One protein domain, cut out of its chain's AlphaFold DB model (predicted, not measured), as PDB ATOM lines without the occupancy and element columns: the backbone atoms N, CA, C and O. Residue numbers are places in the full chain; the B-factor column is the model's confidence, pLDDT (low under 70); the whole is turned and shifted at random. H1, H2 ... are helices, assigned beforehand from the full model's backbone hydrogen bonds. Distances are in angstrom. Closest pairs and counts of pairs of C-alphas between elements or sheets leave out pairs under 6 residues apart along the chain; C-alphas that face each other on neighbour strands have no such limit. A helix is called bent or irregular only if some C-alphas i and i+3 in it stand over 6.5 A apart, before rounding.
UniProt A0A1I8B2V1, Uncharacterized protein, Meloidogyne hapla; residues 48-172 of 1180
ATOM      1  N   ASP A  48     131.349 176.902 135.138       60.44
ATOM      2  CA  ASP A  48     132.103 177.868 135.935       60.44
ATOM      3  C   ASP A  48     131.974 179.316 135.410       60.44
ATOM      4  O   ASP A  48     131.960 180.254 136.202       60.44
ATOM      5  N   SER A  49     131.860 179.521 134.090       58.00
ATOM      6  CA  SER A  49     132.035 180.836 133.438       58.00
ATOM      7  C   SER A  49     131.076 181.927 133.939       58.00
ATOM      8  O   SER A  49     131.479 183.054 134.238       58.00
ATOM      9  N   GLU A  50     129.789 181.595 134.062       68.31
ATOM     10  CA  GLU A  50     128.776 182.541 134.540       68.31
ATOM     11  C   GLU A  50     128.835 182.710 136.062       68.31
ATOM     12  O   GLU A  50     128.646 183.809 136.583       68.31
ATOM     13  N   SER A  51     129.180 181.642 136.775       72.00
ATOM     14  CA  SER A  51     129.380 181.651 138.223       72.00
ATOM     15  C   SER A  51     130.549 182.571 138.609       72.00
ATOM     16  O   SER A  51     130.393 183.429 139.477       72.00
ATOM     17  N   ILE A  52     131.669 182.517 137.874       72.44
ATOM     18  CA  ILE A  52     132.820 183.431 138.005       72.44
ATOM     19  C   ILE A  52     132.399 184.897 137.813       72.44
ATOM     20  O   ILE A  52     132.807 185.754 138.598       72.44
ATOM     21  N   GLN A  53     131.545 185.203 136.826       72.94
ATOM     22  CA  GLN A  53     130.985 186.553 136.648       72.94
ATOM     23  C   GLN A  53     130.120 186.974 137.850       72.94
ATOM     24  O   GLN A  53     130.294 188.078 138.368       72.94
ATOM     25  N   ARG A  54     129.227 186.097 138.332       77.50
ATOM     26  CA  ARG A  54     128.344 186.361 139.484       77.50
ATOM     27  C   ARG A  54     129.141 186.617 140.771       77.50
ATOM     28  O   ARG A  54     128.921 187.637 141.421       77.50
ATOM     29  N   TRP A  55     130.112 185.764 141.109       78.69
ATOM     30  CA  TRP A  55     130.962 185.948 142.293       78.69
ATOM     31  C   TRP A  55     131.832 187.203 142.207       78.69
ATOM     32  O   TRP A  55     131.947 187.938 143.187       78.69
ATOM     33  N   LYS A  56     132.393 187.506 141.031       73.12
ATOM     34  CA  LYS A  56     133.146 188.744 140.784       73.12
ATOM     35  C   LYS A  56     132.292 189.997 141.006       73.12
ATOM     36  O   LYS A  56     132.782 190.966 141.590       73.12
ATOM     37  N   LEU A  57     131.036 189.988 140.554       74.19
ATOM     38  CA  LEU A  57     130.094 191.090 140.770       74.19
ATOM     39  C   LEU A  57     129.730 191.228 142.254       74.19
ATOM     40  O   LEU A  57     129.859 192.328 142.788       74.19
ATOM     41  N   ALA A  58     129.384 190.128 142.930       73.56
ATOM     42  CA  ALA A  58     129.087 190.122 144.366       73.56
ATOM     43  C   ALA A  58     130.268 190.653 145.200       73.56
ATOM     44  O   ALA A  58     130.122 191.640 145.913       73.56
ATOM     45  N   PHE A  59     131.472 190.100 145.007       72.25
ATOM     46  CA  PHE A  59     132.696 190.549 145.686       72.25
ATOM     47  C   PHE A  59     133.003 192.040 145.465       72.25
ATOM     48  O   PHE A  59     133.489 192.722 146.366       72.25
ATOM     49  N   SER A  60     132.714 192.564 144.270       66.12
ATOM     50  CA  SER A  60     132.902 193.988 143.956       66.12
ATOM     51  C   SER A  60     131.846 194.881 144.623       66.12
ATOM     52  O   SER A  60     132.172 195.979 145.079       66.12
ATOM     53  N   GLY A  61     130.595 194.415 144.690       67.81
ATOM     54  CA  GLY A  61     129.488 195.089 145.372       67.81
ATOM     55  C   GLY A  61     129.700 195.156 146.882       67.81
ATOM     56  O   GLY A  61     129.767 196.246 147.443       67.81
ATOM     57  N   ASP A  62     129.916 194.011 147.527       62.12
ATOM     58  CA  ASP A  62     130.084 193.902 148.981       62.12
ATOM     59  C   ASP A  62     131.255 194.772 149.483       62.12
ATOM     60  O   ASP A  62     131.115 195.529 150.447       62.12
ATOM     61  N   LEU A  63     132.380 194.775 148.754       58.09
ATOM     62  CA  LEU A  63     133.550 195.622 149.029       58.09
ATOM     63  C   LEU A  63     133.394 197.110 148.673       58.09
ATOM     64  O   LEU A  63     134.345 197.874 148.872       58.09
ATOM     65  N   SER A  64     132.245 197.528 148.144       49.97
ATOM     66  CA  SER A  64     131.872 198.941 148.002       49.97
ATOM     67  C   SER A  64     130.737 199.367 148.945       49.97
ATOM     68  O   SER A  64     130.372 200.542 148.956       49.97
ATOM     69  N   THR A  65     130.239 198.471 149.810       48.34
ATOM     70  CA  THR A  65     129.279 198.835 150.865       48.34
ATOM     71  C   THR A  65     129.954 199.622 152.006       48.34
ATOM     72  O   THR A  65     131.033 199.238 152.469       48.34
ATOM     73  N   PRO A  66     129.337 200.701 152.537       41.78
ATOM     74  CA  PRO A  66     129.946 201.496 153.610       41.78
ATOM     75  C   PRO A  66     130.212 200.722 154.911       41.78
ATOM     76  O   PRO A  66     131.168 201.037 155.623       41.78
ATOM     77  N   PHE A  67     129.410 199.695 155.218       36.22
ATOM     78  CA  PHE A  67     129.486 198.942 156.477       36.22
ATOM     79  C   PHE A  67     130.782 198.131 156.654       36.22
ATOM     80  O   PHE A  67     131.187 197.879 157.788       36.22
ATOM     81  N   ALA A  68     131.491 197.795 155.570       43.22
ATOM     82  CA  ALA A  68     132.787 197.115 155.640       43.22
ATOM     83  C   ALA A  68     133.934 198.000 156.193       43.22
ATOM     84  O   ALA A  68     135.029 197.505 156.462       43.22
ATOM     85  N   SER A  69     133.707 199.306 156.380       42.53
ATOM     86  CA  SER A  69     134.761 200.306 156.639       42.53
ATOM     87  C   SER A  69     135.286 200.377 158.084       42.53
ATOM     88  O   SER A  69     136.123 201.229 158.380       42.53
ATOM     89  N   SER A  70     134.810 199.531 159.006       41.03
ATOM     90  CA  SER A  70     135.160 199.623 160.438       41.03
ATOM     91  C   SER A  70     136.598 199.197 160.769       41.03
ATOM     92  O   SER A  70     137.125 199.586 161.812       41.03
ATOM     93  N   LYS A  71     137.272 198.460 159.874       44.78
ATOM     94  CA  LYS A  71     138.714 198.177 159.954       44.78
ATOM     95  C   LYS A  71     139.469 198.932 158.858       44.78
ATOM     96  O   LYS A  71     139.209 198.739 157.672       44.78
ATOM     97  N   LYS A  72     140.458 199.747 159.249       44.66
ATOM     98  CA  LYS A  72     141.432 200.338 158.311       44.66
ATOM     99  C   LYS A  72     142.156 199.217 157.553       44.66
ATOM    100  O   LYS A  72     142.728 198.333 158.188       44.66
ATOM    101  N   LEU A  73     142.182 199.277 156.219       48.53
ATOM    102  CA  LEU A  73     143.070 198.419 155.427       48.53
ATOM    103  C   LEU A  73     144.539 198.852 155.636       48.53
ATOM    104  O   LEU A  73     144.796 200.054 155.753       48.53
ATOM    105  N   PRO A  74     145.503 197.912 155.678       50.66
ATOM    106  CA  PRO A  74     146.919 198.220 155.885       50.66
ATOM    107  C   PRO A  74     147.550 198.900 154.661       50.66
ATOM    108  O   PRO A  74     147.174 198.610 153.529       50.66
ATOM    109  N   GLN A  75     148.566 199.743 154.883       52.06
ATOM    110  CA  GLN A  75     149.275 200.502 153.833       52.06
ATOM    111  C   GLN A  75     150.177 199.661 152.904       52.06
ATOM    112  O   GLN A  75     150.756 200.195 151.961       52.06
ATOM    113  N   ILE A  76     150.274 198.344 153.106       55.88
ATOM    114  CA  ILE A  76     150.821 197.405 152.118       55.88
ATOM    115  C   ILE A  76     149.868 196.212 152.045       55.88
ATOM    116  O   ILE A  76     149.626 195.541 153.047       55.88
ATOM    117  N   LEU A  77     149.338 195.931 150.851       70.00
ATOM    118  CA  LEU A  77     148.510 194.751 150.611       70.00
ATOM    119  C   LEU A  77     149.414 193.513 150.492       70.00
ATOM    120  O   LEU A  77     149.849 193.155 149.391       70.00
ATOM    121  N   THR A  78     149.738 192.887 151.626       82.69
ATOM    122  CA  THR A  78     150.530 191.650 151.622       82.69
ATOM    123  C   THR A  78     149.718 190.485 151.066       82.69
ATOM    124  O   THR A  78     148.498 190.475 151.209       82.69
ATOM    125  N   CYS A  79     150.345 189.495 150.423       82.31
ATOM    126  CA  CYS A  79     149.595 188.338 149.914       82.31
ATOM    127  C   CYS A  79     148.973 187.506 151.040       82.31
ATOM    128  O   CYS A  79     147.839 187.063 150.886       82.31
ATOM    129  N   ASN A  80     149.648 187.392 152.193       79.12
ATOM    130  CA  ASN A  80     149.066 186.821 153.411       79.12
ATOM    131  C   ASN A  80     147.771 187.571 153.796       79.12
ATOM    132  O   ASN A  80     146.719 186.948 153.897       79.12
ATOM    133  N   TRP A  81     147.794 188.908 153.893       83.31
ATOM    134  CA  TRP A  81     146.592 189.691 154.223       83.31
ATOM    135  C   TRP A  81     145.506 189.609 153.132       83.31
ATOM    136  O   TRP A  81     144.325 189.450 153.439       83.31
ATOM    137  N   ALA A  82     145.891 189.673 151.853       80.69
ATOM    138  CA  ALA A  82     144.975 189.571 150.715       80.69
ATOM    139  C   ALA A  82     144.248 188.219 150.670       80.69
ATOM    140  O   ALA A  82     143.073 188.174 150.306       80.69
ATOM    141  N   LEU A  83     144.918 187.137 151.078       83.19
ATOM    142  CA  LEU A  83     144.289 185.837 151.267       83.19
ATOM    143  C   LEU A  83     143.464 185.854 152.557       83.19
ATOM    144  O   LEU A  83     142.237 185.918 152.510       83.19
ATOM    145  N   ASN A  84     144.138 185.881 153.700       76.94
ATOM    146  CA  ASN A  84     143.585 185.473 154.986       76.94
ATOM    147  C   ASN A  84     142.616 186.498 155.591       76.94
ATOM    148  O   ASN A  84     141.608 186.107 156.174       76.94
ATOM    149  N   GLU A  85     142.868 187.802 155.429       76.25
ATOM    150  CA  GLU A  85     142.012 188.866 155.980       76.25
ATOM    151  C   GLU A  85     140.952 189.379 154.998       76.25
ATOM    152  O   GLU A  85     139.929 189.902 155.442       76.25
ATOM    153  N   LEU A  86     141.158 189.214 153.686       77.75
ATOM    154  CA  LEU A  86     140.247 189.719 152.654       77.75
ATOM    155  C   LEU A  86     139.519 188.602 151.899       77.75
ATOM    156  O   LEU A  86     138.291 188.536 151.952       77.75
ATOM    157  N   CYS A  87     140.245 187.748 151.175       80.62
ATOM    158  CA  CYS A  87     139.616 186.797 150.267       80.62
ATOM    159  C   CYS A  87     138.908 185.665 151.009       80.62
ATOM    160  O   CYS A  87     137.710 185.458 150.853       80.62
ATOM    161  N   LEU A  88     139.630 184.981 151.889       80.88
ATOM    162  CA  LEU A  88     139.138 183.813 152.609       80.88
ATOM    163  C   LEU A  88     137.923 184.128 153.486       80.88
ATOM    164  O   LEU A  88     137.027 183.299 153.657       80.88
ATOM    165  N   LYS A  89     137.837 185.356 154.008       78.50
ATOM    166  CA  LYS A  89     136.697 185.799 154.821       78.50
ATOM    167  C   LYS A  89     135.424 186.020 153.999       78.50
ATOM    168  O   LYS A  89     134.340 185.908 154.573       78.50
ATOM    169  N   HIS A  90     135.544 186.241 152.691       77.31
ATOM    170  CA  HIS A  90     134.461 186.603 151.784       77.31
ATOM    171  C   HIS A  90     134.062 185.436 150.870       77.31
ATOM    172  O   HIS A  90     134.844 185.029 150.013       77.31
ATOM    173  N   VAL A  91     132.812 184.961 150.978       78.81
ATOM    174  CA  VAL A  91     132.291 183.781 150.245       78.81
ATOM    175  C   VAL A  91     132.679 183.811 148.764       78.81
ATOM    176  O   VAL A  91     133.498 183.013 148.327       78.81
ATOM    177  N   SER A  92     132.207 184.815 148.024       78.88
ATOM    178  CA  SER A  92     132.471 184.993 146.590       78.88
ATOM    179  C   SER A  92     133.951 185.000 146.186       78.88
ATOM    180  O   SER A  92     134.272 184.659 145.056       78.88
ATOM    181  N   CYS A  93     134.867 185.389 147.074       82.50
ATOM    182  CA  CYS A  93     136.297 185.358 146.774       82.50
ATOM    183  C   CYS A  93     136.900 183.972 146.978       82.50
ATOM    184  O   CYS A  93     137.705 183.513 146.172       82.50
ATOM    185  N   ARG A  94     136.478 183.297 148.046       86.44
ATOM    186  CA  ARG A  94     136.898 181.941 148.369       86.44
ATOM    187  C   ARG A  94     136.473 180.947 147.284       86.44
ATOM    188  O   ARG A  94     137.303 180.156 146.856       86.44
ATOM    189  N   GLU A  95     135.259 181.076 146.740       84.44
ATOM    190  CA  GLU A  95     134.825 180.257 145.594       84.44
ATOM    191  C   GLU A  95     135.708 180.506 144.343       84.44
ATOM    192  O   GLU A  95     136.089 179.568 143.643       84.44
ATOM    193  N   LEU A  96     136.119 181.760 144.090       83.62
ATOM    194  CA  LEU A  96     137.068 182.101 143.015       83.62
ATOM    195  C   LEU A  96     138.486 181.553 143.278       83.62
ATOM    196  O   LEU A  96     139.179 181.183 142.329       83.62
ATOM    197  N   TRP A  97     138.923 181.485 144.540       88.56
ATOM    198  CA  TRP A  97     140.207 180.898 144.945       88.56
ATOM    199  C   TRP A  97     140.218 179.382 144.751       88.56
ATOM    200  O   TRP A  97     141.129 178.861 144.103       88.56
ATOM    201  N   ALA A  98     139.175 178.690 145.219       83.94
ATOM    202  CA  ALA A  98     138.990 177.255 145.028       83.94
ATOM    203  C   ALA A  98     138.953 176.885 143.534       83.94
ATOM    204  O   ALA A  98     139.668 175.980 143.103       83.94
ATOM    205  N   LEU A  99     138.209 177.634 142.711       86.75
ATOM    206  CA  LEU A  99     138.163 177.416 141.259       86.75
ATOM    207  C   LEU A  99     139.498 177.670 140.567       86.75
ATOM    208  O   LEU A  99     139.907 176.876 139.722       86.75
ATOM    209  N   PHE A 100     140.211 178.734 140.932       89.50
ATOM    210  CA  PHE A 100     141.543 178.991 140.393       89.50
ATOM    211  C   PHE A 100     142.529 177.869 140.749       89.50
ATOM    212  O   PHE A 100     143.239 177.384 139.869       89.50
ATOM    213  N   ARG A 101     142.510 177.387 141.997       88.06
ATOM    214  CA  ARG A 101     143.334 176.258 142.457       88.06
ATOM    215  C   ARG A 101     142.953 174.934 141.778       88.06
ATOM    216  O   ARG A 101     143.850 174.175 141.426       88.06
ATOM    217  N   ARG A 102     141.658 174.685 141.533       87.31
ATOM    218  CA  ARG A 102     141.141 173.501 140.813       87.31
ATOM    219  C   ARG A 102     141.489 173.505 139.326       87.31
ATOM    220  O   ARG A 102     141.805 172.459 138.770       87.31
ATOM    221  N   ASN A 103     141.386 174.661 138.676       89.56
ATOM    222  CA  ASN A 103     141.450 174.749 137.219       89.56
ATOM    223  C   ASN A 103     142.879 175.068 136.717       89.56
ATOM    224  O   ASN A 103     143.264 174.589 135.652       89.56
ATOM    225  N   CYS A 104     143.699 175.793 137.491       89.75
ATOM    226  CA  CYS A 104     145.106 176.114 137.185       89.75
ATOM    227  C   CYS A 104     146.106 175.323 138.047       89.75
ATOM    228  O   CYS A 104     147.019 175.901 138.649       89.75
ATOM    229  N   VAL A 105     145.934 173.999 138.107       88.06
ATOM    230  CA  VAL A 105     146.817 173.102 138.868       88.06
ATOM    231  C   VAL A 105     148.247 173.175 138.335       88.06
ATOM    232  O   VAL A 105     148.525 172.748 137.215       88.06
ATOM    233  N   VAL A 106     149.166 173.658 139.167       81.44
ATOM    234  CA  VAL A 106     150.609 173.441 139.002       81.44
ATOM    235  C   VAL A 106     151.057 172.321 139.929       81.44
ATOM    236  O   VAL A 106     150.543 172.190 141.042       81.44
ATOM    237  N   ASP A 107     152.000 171.500 139.475       73.56
ATOM    238  CA  ASP A 107     152.601 170.483 140.332       73.56
ATOM    239  C   ASP A 107     153.684 171.059 141.253       73.56
ATOM    240  O   ASP A 107     154.012 172.248 141.225       73.56
ATOM    241  N   ALA A 108     154.227 170.202 142.113       62.19
ATOM    242  CA  ALA A 108     155.171 170.598 143.147       62.19
ATOM    243  C   ALA A 108     156.564 171.010 142.613       62.19
ATOM    244  O   ALA A 108     157.397 171.474 143.385       62.19
ATOM    245  N   LEU A 109     156.814 170.892 141.303       63.25
ATOM    246  CA  LEU A 109     157.989 171.451 140.620       63.25
ATOM    247  C   LEU A 109     157.653 172.762 139.875       63.25
ATOM    248  O   LEU A 109     158.482 173.287 139.135       63.25
ATOM    249  N   ASN A 110     156.435 173.289 140.058       69.44
ATOM    250  CA  ASN A 110     155.841 174.371 139.271       69.44
ATOM    251  C   ASN A 110     155.883 174.073 137.757       69.44
ATOM    252  O   ASN A 110     156.209 174.951 136.960       69.44
ATOM    253  N   ASN A 111     155.549 172.839 137.354       81.00
ATOM    254  CA  ASN A 111     155.122 172.538 135.982       81.00
ATOM    255  C   ASN A 111     153.595 172.630 135.890       81.00
ATOM    256  O   ASN A 111     152.892 172.348 136.864       81.00
ATOM    257  N   CYS A 112     153.056 173.004 134.730       86.44
ATOM    258  CA  CYS A 112     151.610 173.066 134.569       86.44
ATOM    259  C   CYS A 112     150.968 171.678 134.403       86.44
ATOM    260  O   CYS A 112     151.466 170.834 133.658       86.44
ATOM    261  N   ARG A 113     149.817 171.465 135.054       87.56
ATOM    262  CA  ARG A 113     148.942 170.290 134.893       87.56
ATOM    263  C   ARG A 113     147.459 170.670 134.763       87.56
ATOM    264  O   ARG A 113     146.587 169.932 135.217       87.56
ATOM    265  N   MET A 114     147.151 171.822 134.158       87.44
ATOM    266  CA  MET A 114     145.759 172.206 133.893       87.44
ATOM    267  C   MET A 114     145.060 171.182 132.986       87.44
ATOM    268  O   MET A 114     145.634 170.714 132.005       87.44
ATOM    269  N   SER A 115     143.794 170.893 133.275       80.25
ATOM    270  CA  SER A 115     142.945 170.041 132.432       80.25
ATOM    271  C   SER A 115     142.310 170.806 131.264       80.25
ATOM    272  O   SER A 115     142.101 170.232 130.197       80.25
ATOM    273  N   ASN A 116     142.029 172.105 131.432       85.88
ATOM    274  CA  ASN A 116     141.452 172.959 130.393       85.88
ATOM    275  C   ASN A 116     142.037 174.383 130.426       85.88
ATOM    276  O   ASN A 116     141.907 175.102 131.421       85.88
ATOM    277  N   LYS A 117     142.605 174.817 129.291       85.00
ATOM    278  CA  LYS A 117     143.155 176.167 129.079       85.00
ATOM    279  C   LYS A 117     142.130 177.278 129.306       85.00
ATOM    280  O   LYS A 117     142.456 178.286 129.934       85.00
ATOM    281  N   ASN A 118     140.885 177.079 128.867       79.69
ATOM    282  CA  ASN A 118     139.819 178.065 129.049       79.69
ATOM    283  C   ASN A 118     139.449 178.235 130.524       79.69
ATOM    284  O   ASN A 118     139.363 179.358 131.014       79.69
ATOM    285  N   ASP A 119     139.221 177.126 131.224       83.00
ATOM    286  CA  ASP A 119     138.686 177.176 132.585       83.00
ATOM    287  C   ASP A 119     139.765 177.640 133.568       83.00
ATOM    288  O   ASP A 119     139.467 178.420 134.474       83.00
ATOM    289  N   CYS A 120     141.038 177.292 133.324       88.56
ATOM    290  CA  CYS A 120     142.161 177.934 134.003       88.56
ATOM    291  C   CYS A 120     142.180 179.451 133.741       88.56
ATOM    292  O   CYS A 120     142.135 180.233 134.693       88.56
ATOM    293  N   TRP A 121     142.166 179.892 132.473       84.44
ATOM    294  CA  TRP A 121     142.209 181.323 132.147       84.44
ATOM    295  C   TRP A 121     141.071 182.121 132.799       84.44
ATOM    296  O   TRP A 121     141.322 183.153 133.416       84.44
ATOM    297  N   GLN A 122     139.828 181.637 132.728       80.38
ATOM    298  CA  GLN A 122     138.682 182.337 133.323       80.38
ATOM    299  C   GLN A 122     138.739 182.359 134.857       80.38
ATOM    300  O   GLN A 122     138.360 183.358 135.471       80.38
ATOM    301  N   SER A 123     139.269 181.309 135.488       82.38
ATOM    302  CA  SER A 123     139.456 181.280 136.945       82.38
ATOM    303  C   SER A 123     140.587 182.214 137.391       82.38
ATOM    304  O   SER A 123     140.471 182.877 138.420       82.38
ATOM    305  N   TYR A 124     141.644 182.346 136.581       86.94
ATOM    306  CA  TYR A 124     142.703 183.337 136.782       86.94
ATOM    307  C   TYR A 124     142.211 184.774 136.577       86.94
ATOM    308  O   TYR A 124     142.502 185.652 137.394       86.94
ATOM    309  N   GLU A 125     141.400 185.024 135.543       79.12
ATOM    310  CA  GLU A 125     140.705 186.303 135.418       79.12
ATOM    311  C   GLU A 125     139.892 186.582 136.679       79.12
ATOM    312  O   GLU A 125     140.023 187.674 137.221       79.12
ATOM    313  N   GLY A 126     139.131 185.606 137.185       78.56
ATOM    314  CA  GLY A 126     138.385 185.685 138.442       78.56
ATOM    315  C   GLY A 126     139.247 186.087 139.644       78.56
ATOM    316  O   GLY A 126     139.002 187.135 140.249       78.56
ATOM    317  N   ILE A 127     140.290 185.310 139.959       81.31
ATOM    318  CA  ILE A 127     141.146 185.556 141.131       81.31
ATOM    319  C   ILE A 127     141.908 186.887 141.037       81.31
ATOM    320  O   ILE A 127     142.187 187.509 142.063       81.31
ATOM    321  N   SER A 128     142.189 187.396 139.831       76.81
ATOM    322  CA  SER A 128     142.907 188.668 139.655       76.81
ATOM    323  C   SER A 128     142.180 189.890 140.253       76.81
ATOM    324  O   SER A 128     142.838 190.832 140.698       76.81
ATOM    325  N   TRP A 129     140.842 189.865 140.362       70.00
ATOM    326  CA  TRP A 129     140.048 190.967 140.946       70.00
ATOM    327  C   TRP A 129     140.132 191.044 142.473       70.00
ATOM    328  O   TRP A 129     139.744 192.051 143.064       70.00
ATOM    329  N   THR A 130     140.646 189.999 143.116       72.00
ATOM    330  CA  THR A 130     140.547 189.805 144.571       72.00
ATOM    331  C   THR A 130     141.619 190.522 145.388       72.00
ATOM    332  O   THR A 130     141.528 190.603 146.610       72.00
ATOM    333  N   GLY A 131     142.645 191.053 144.717       69.44
ATOM    334  CA  GLY A 131     143.886 191.527 145.335       69.44
ATOM    335  C   GLY A 131     144.979 190.454 145.397       69.44
ATOM    336  O   GLY A 131     146.155 190.802 145.426       69.44
ATOM    337  N   LEU A 132     144.627 189.166 145.308       78.25
ATOM    338  CA  LEU A 132     145.591 188.057 145.275       78.25
ATOM    339  C   LEU A 132     146.452 188.014 144.002       78.25
ATOM    340  O   LEU A 132     147.546 187.457 144.022       78.25
ATOM    341  N   GLY A 133     145.989 188.612 142.901       69.00
ATOM    342  CA  GLY A 133     146.775 188.733 141.668       69.00
ATOM    343  C   GLY A 133     147.837 189.845 141.686       69.00
ATOM    344  O   GLY A 133     148.689 189.869 140.800       69.00
ATOM    345  N   SER A 134     147.787 190.772 142.652       68.19
ATOM    346  CA  SER A 134     148.593 192.012 142.666       68.19
ATOM    347  C   SER A 134     149.206 192.372 144.027       68.19
ATOM    348  O   SER A 134     149.759 193.461 144.203       68.19
ATOM    349  N   CYS A 135     149.121 191.462 144.993       78.94
ATOM    350  CA  CYS A 135     149.688 191.610 146.326       78.94
ATOM    351  C   CYS A 135     151.233 191.585 146.318       78.94
ATOM    352  O   CYS A 135     151.873 191.041 145.414       78.94
ATOM    353  N   LYS A 136     151.854 192.201 147.333       82.19
ATOM    354  CA  LYS A 136     153.321 192.326 147.465       82.19
ATOM    355  C   LYS A 136     153.835 191.624 148.718       82.19
ATOM    356  O   LYS A 136     153.083 191.427 149.660       82.19
ATOM    357  N   CYS A 137     155.124 191.296 148.754       81.81
ATOM    358  CA  CYS A 137     155.737 190.561 149.862       81.81
ATOM    359  C   CYS A 137     156.947 191.313 150.416       81.81
ATOM    360  O   CYS A 137     158.033 191.191 149.850       81.81
ATOM    361  N   PRO A 138     156.760 192.138 151.463       67.94
ATOM    362  CA  PRO A 138     157.869 192.742 152.187       67.94
ATOM    363  C   PRO A 138     158.558 191.680 153.063       67.94
ATOM    364  O   PRO A 138     157.909 191.032 153.882       67.94
ATOM    365  N   GLY A 139     159.870 191.513 152.886       62.84
ATOM    366  CA  GLY A 139     160.691 190.559 153.639       62.84
ATOM    367  C   GLY A 139     160.549 189.091 153.211       62.84
ATOM    368  O   GLY A 139     159.839 188.752 152.261       62.84
ATOM    369  N   ASN A 140     161.228 188.205 153.944       60.41
ATOM    370  CA  ASN A 140     161.331 186.764 153.656       60.41
ATOM    371  C   ASN A 140     160.128 185.949 154.175       60.41
ATOM    372  O   ASN A 140     160.259 184.782 154.525       60.41
ATOM    373  N   ASN A 141     158.948 186.568 154.240       64.25
ATOM    374  CA  ASN A 141     157.707 185.922 154.654       64.25
ATOM    375  C   ASN A 141     157.283 184.874 153.603       64.25
ATOM    376  O   ASN A 141     156.736 185.225 152.550       64.25
ATOM    377  N   SER A 142     157.590 183.601 153.867       66.00
ATOM    378  CA  SER A 142     157.379 182.475 152.945       66.00
ATOM    379  C   SER A 142     155.909 182.312 152.554       66.00
ATOM    380  O   SER A 142     155.628 181.995 151.399       66.00
ATOM    381  N   ASP A 143     154.988 182.664 153.456       58.97
ATOM    382  CA  ASP A 143     153.541 182.773 153.251       58.97
ATOM    383  C   ASP A 143     153.233 183.555 151.989       58.97
ATOM    384  O   ASP A 143     152.585 183.092 151.050       58.97
ATOM    385  N   CYS A 144     153.716 184.791 151.984       76.44
ATOM    386  CA  CYS A 144     153.357 185.745 150.978       76.44
ATOM    387  C   CYS A 144     153.947 185.330 149.632       76.44
ATOM    388  O   CYS A 144     153.255 185.391 148.613       76.44
ATOM    389  N   HIS A 145     155.199 184.866 149.634       72.88
ATOM    390  CA  HIS A 145     155.865 184.392 148.424       72.88
ATOM    391  C   HIS A 145     155.225 183.109 147.880       72.88
ATOM    392  O   HIS A 145     155.099 183.000 146.664       72.88
ATOM    393  N   TRP A 146     154.730 182.192 148.723       76.94
ATOM    394  CA  TRP A 146     153.970 181.018 148.274       76.94
ATOM    395  C   TRP A 146     152.632 181.411 147.644       76.94
ATOM    396  O   TRP A 146     152.326 180.966 146.540       76.94
ATOM    397  N   ILE A 147     151.861 182.299 148.279       75.94
ATOM    398  CA  ILE A 147     150.584 182.784 147.725       75.94
ATOM    399  C   ILE A 147     150.830 183.466 146.368       75.94
ATOM    400  O   ILE A 147     150.140 183.178 145.391       75.94
ATOM    401  N   ARG A 148     151.874 184.300 146.276       79.19
ATOM    402  CA  ARG A 148     152.296 184.986 145.044       79.19
ATOM    403  C   ARG A 148     152.866 184.041 143.979       79.19
ATOM    404  O   ARG A 148     152.741 184.325 142.789       79.19
ATOM    405  N   LEU A 149     153.468 182.921 144.378       78.06
ATOM    406  CA  LEU A 149     153.879 181.840 143.480       78.06
ATOM    407  C   LEU A 149     152.659 181.103 142.919       78.06
ATOM    408  O   LEU A 149     152.610 180.822 141.727       78.06
ATOM    409  N   GLN A 150     151.651 180.849 143.756       75.38
ATOM    410  CA  GLN A 150     150.404 180.206 143.346       75.38
ATOM    411  C   GLN A 150     149.523 181.093 142.460       75.38
ATOM    412  O   GLN A 150     148.794 180.539 141.643       75.38
ATOM    413  N   THR A 151     149.594 182.428 142.570       81.25
ATOM    414  CA  THR A 151     148.823 183.370 141.732       81.25
ATOM    415  C   THR A 151     149.633 183.996 140.599       81.25
ATOM    416  O   THR A 151     149.391 183.703 139.431       81.25
ATOM    417  N   THR A 152     150.575 184.882 140.924       73.88
ATOM    418  CA  THR A 152     151.271 185.758 139.969       73.88
ATOM    419  C   THR A 152     152.379 185.038 139.193       73.88
ATOM    420  O   THR A 152     152.606 185.367 138.031       73.88
ATOM    421  N   TYR A 153     153.057 184.056 139.801       77.38
ATOM    422  CA  TYR A 153     154.122 183.258 139.159       77.38
ATOM    423  C   TYR A 153     153.715 181.802 138.878       77.38
ATOM    424  O   TYR A 153     154.564 180.921 138.705       77.38
ATOM    425  N   ASN A 154     152.408 181.556 138.808       84.69
ATOM    426  CA  ASN A 154     151.839 180.252 138.508       84.69
ATOM    427  C   ASN A 154     152.253 179.816 137.092       84.69
ATOM    428  O   ASN A 154     151.971 180.516 136.113       84.69
ATOM    429  N   LYS A 155     152.912 178.658 136.960       86.56
ATOM    430  CA  LYS A 155     153.411 178.177 135.665       86.56
ATOM    431  C   LYS A 155     152.312 177.987 134.624       86.56
ATOM    432  O   LYS A 155     152.531 178.344 133.472       86.56
ATOM    433  N   CYS A 156     151.129 177.510 135.007       87.19
ATOM    434  CA  CYS A 156     150.004 177.402 134.079       87.19
ATOM    435  C   CYS A 156     149.631 178.760 133.470       87.19
ATOM    436  O   CYS A 156     149.358 178.855 132.278       87.19
ATOM    437  N   ILE A 157     149.700 179.833 134.258       87.06
ATOM    438  CA  ILE A 157     149.458 181.197 133.778       87.06
ATOM    439  C   ILE A 157     150.623 181.707 132.930       87.06
ATOM    440  O   ILE A 157     150.398 182.362 131.913       87.06
ATOM    441  N   PHE A 158     151.865 181.379 133.285       82.56
ATOM    442  CA  PHE A 158     153.032 181.673 132.450       82.56
ATOM    443  C   PHE A 158     152.953 180.977 131.079       82.56
ATOM    444  O   PHE A 158     153.253 181.595 130.061       82.56
ATOM    445  N   GLU A 159     152.516 179.721 131.023       83.25
ATOM    446  CA  GLU A 159     152.378 178.962 129.777       83.25
ATOM    447  C   GLU A 159     151.218 179.478 128.916       83.25
ATOM    448  O   GLU A 159     151.436 179.749 127.739       83.25
ATOM    449  N   LEU A 160     150.036 179.750 129.490       83.31
ATOM    450  CA  LEU A 160     148.933 180.393 128.751       83.31
ATOM    451  C   LEU A 160     149.314 181.772 128.199       83.31
ATOM    452  O   LEU A 160     148.896 182.128 127.102       83.31
ATOM    453  N   ASN A 161     150.113 182.555 128.930       75.81
ATOM    454  CA  ASN A 161     150.565 183.858 128.440       75.81
ATOM    455  C   ASN A 161     151.597 183.750 127.302       75.81
ATOM    456  O   ASN A 161     151.649 184.658 126.474       75.81
ATOM    457  N   ASN A 162     152.381 182.668 127.227       75.50
ATOM    458  CA  ASN A 162     153.412 182.476 126.197       75.50
ATOM    459  C   ASN A 162     152.965 181.600 125.006       75.50
ATOM    460  O   ASN A 162     153.621 181.612 123.964       75.50
ATOM    461  N   ASP A 163     151.862 180.859 125.122       76.25
ATOM    462  CA  ASP A 163     151.317 180.038 124.039       76.25
ATOM    463  C   ASP A 163     150.616 180.898 122.970       76.25
ATOM    464  O   ASP A 163     149.449 181.280 123.083       76.25
ATOM    465  N   ALA A 164     151.331 181.170 121.877       56.28
ATOM    466  CA  ALA A 164     150.806 181.911 120.731       56.28
ATOM    467  C   ALA A 164     149.581 181.243 120.070       56.28
ATOM    468  O   ALA A 164     148.731 181.946 119.523       56.28
ATOM    469  N   SER A 165     149.448 179.911 120.138       61.97
ATOM    470  CA  SER A 165     148.285 179.197 119.589       61.97
ATOM    471  C   SER A 165     147.038 179.377 120.460       61.97
ATOM    472  O   SER A 165     145.926 179.514 119.942       61.97
ATOM    473  N   TRP A 166     147.225 179.472 121.778       61.41
ATOM    474  CA  TRP A 166     146.153 179.734 122.734       61.41
ATOM    475  C   TRP A 166     145.556 181.135 122.566       61.41
ATOM    476  O   TRP A 166     144.333 181.277 122.536       61.41
ATOM    477  N   HIS A 167     146.383 182.164 122.351       53.69
ATOM    478  CA  HIS A 167     145.886 183.518 122.056       53.69
ATOM    479  C   HIS A 167     145.064 183.575 120.758       53.69
ATOM    480  O   HIS A 167     144.077 184.305 120.681       53.69
ATOM    481  N   VAL A 168     145.406 182.762 119.751       54.53
ATOM    482  CA  VAL A 168     144.597 182.616 118.526       54.53
ATOM    483  C   VAL A 168     143.273 181.887 118.810       54.53
ATOM    484  O   VAL A 168     142.231 182.321 118.315       54.53
ATOM    485  N   GLN A 169     143.268 180.845 119.651       53.44
ATOM    486  CA  GLN A 169     142.034 180.162 120.072       53.44
ATOM    487  C   GLN A 169     141.110 181.039 120.928       53.44
ATOM    488  O   GLN A 169     139.896 180.988 120.743       53.44
ATOM    489  N   LEU A 170     141.639 181.878 121.824       54.25
ATOM    490  CA  LEU A 170     140.828 182.846 122.570       54.25
ATOM    491  C   LEU A 170     140.132 183.839 121.629       54.25
ATOM    492  O   LEU A 170     138.943 184.116 121.797       54.25
ATOM    493  N   ASN A 171     140.837 184.320 120.601       43.53
ATOM    494  CA  ASN A 171     140.265 185.221 119.601       43.53
ATOM    495  C   ASN A 171     139.154 184.557 118.761       43.53
ATOM    496  O   ASN A 171     138.133 185.197 118.501       43.53
ATOM    497  N   SER A 172     139.283 183.277 118.386       37.66
ATOM    498  CA  SER A 172     138.231 182.569 117.634       37.66
ATOM    499  C   SER A 172     137.050 182.122 118.510       37.66
ATOM    500  O   SER A 172     135.894 182.244 118.100       37.66
TER     501      SER A 172
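Overview. This is residues 48 to 172 of the 1180 residues of an uncharacterized protein of Meloidogyne hapla (UniProt A0A1I8B2V1). Three helices, H1, H4 and H5, make a small up-and-down bundle, their centres in a triangle, while shorter helices extend the model along its length. H3 and H6 meet at a steep angle, closest at Cys 79 and Cys 144, with H6 near H4; H7 packs across H5 near Lys 117, and H8 turns off from H7 at a corner, while residues 64 to 72, of which 66 to 70 belong to H2, stick out at the far end of the model from H8. The printed part has 125 residues with eight named helices, H1 to H8 in chain order, and no named strand: its class is all helix. It is compact, with a radius of gyration of the C-alphas of 15.1 A, and flat, spanning 47 by 36 by 20 A.

Along the chain. H1, residues 48 to 62, begins at C-alpha 48 (132.103, 177.868, 135.935) and is 20.8 A long. H2 is residues 66 to 70, only just irregular: C-alphas 67 and 70 are 7.0 A apart. H3 is residues 79 to 87. H4, residues 91 to 103, is 18.3 A long, and H5, residues 117 to 128, is 16.4 A long. H6 is residues 142 to 151, 14.1 A long, and H7 is residues 155 to 162. H8, residues 164 to 172, ends at C-alpha 172 (138.231, 182.569, 117.634).

Arrangement. H1 touches H4, and H4 touches H1 with residues 92 to 96 alone; the closest C-alphas, of Trp 55 and Ser 92, are 4.7 A apart. They run opposite ways at a shallow tilt of 33 degrees, only just short of steep. H1 also touches H5, the same way at a shallow tilt of 4 degrees, closest at the C-alphas of Ile 52 and Gly 126, 6.0 A. H4 and H5 form a helical hairpin, closest at the C-alphas of Asn 103 and Cys 120, 4.6 A. H3 touches H6 at a steep tilt of 69 degrees, only just short of about perpendicular; the C-alphas of Cys 79 and Cys 144 come closest, 4.7 A. H4 and H6 are near each other, with 5 pairs of C-alphas within 10 A. H7 touches H5, about perpendicular at 75 degrees, closest at the C-alphas of Lys 117 and Leu 160, 7.2 A. H7 and H8 only just touch, with 3 pairs of C-alphas within 8 A, and touch only at the corner; the C-alphas of Leu 160 and Trp 166 come closest, 6.7 A. In H1, H5, H6, H7 and H8 every O i to N i+4 pair is within hydrogen-bond range; H3 has 4 of 5, H4 8 of 9, and H2 0 of 1, with 1 of 2 O i to N i+3 pairs.

Size, cuts and confidence. The C-alphas farthest apart, of Ser 70 and Ser 165, are 47.5 A apart. The printed part has no cut. The links H4 to H5 and H5 to H6 are long, with 13 residues each. Mean pLDDT of the printed part is 72.5; residues 60 to 76 and 164 to 172 are among those under 70.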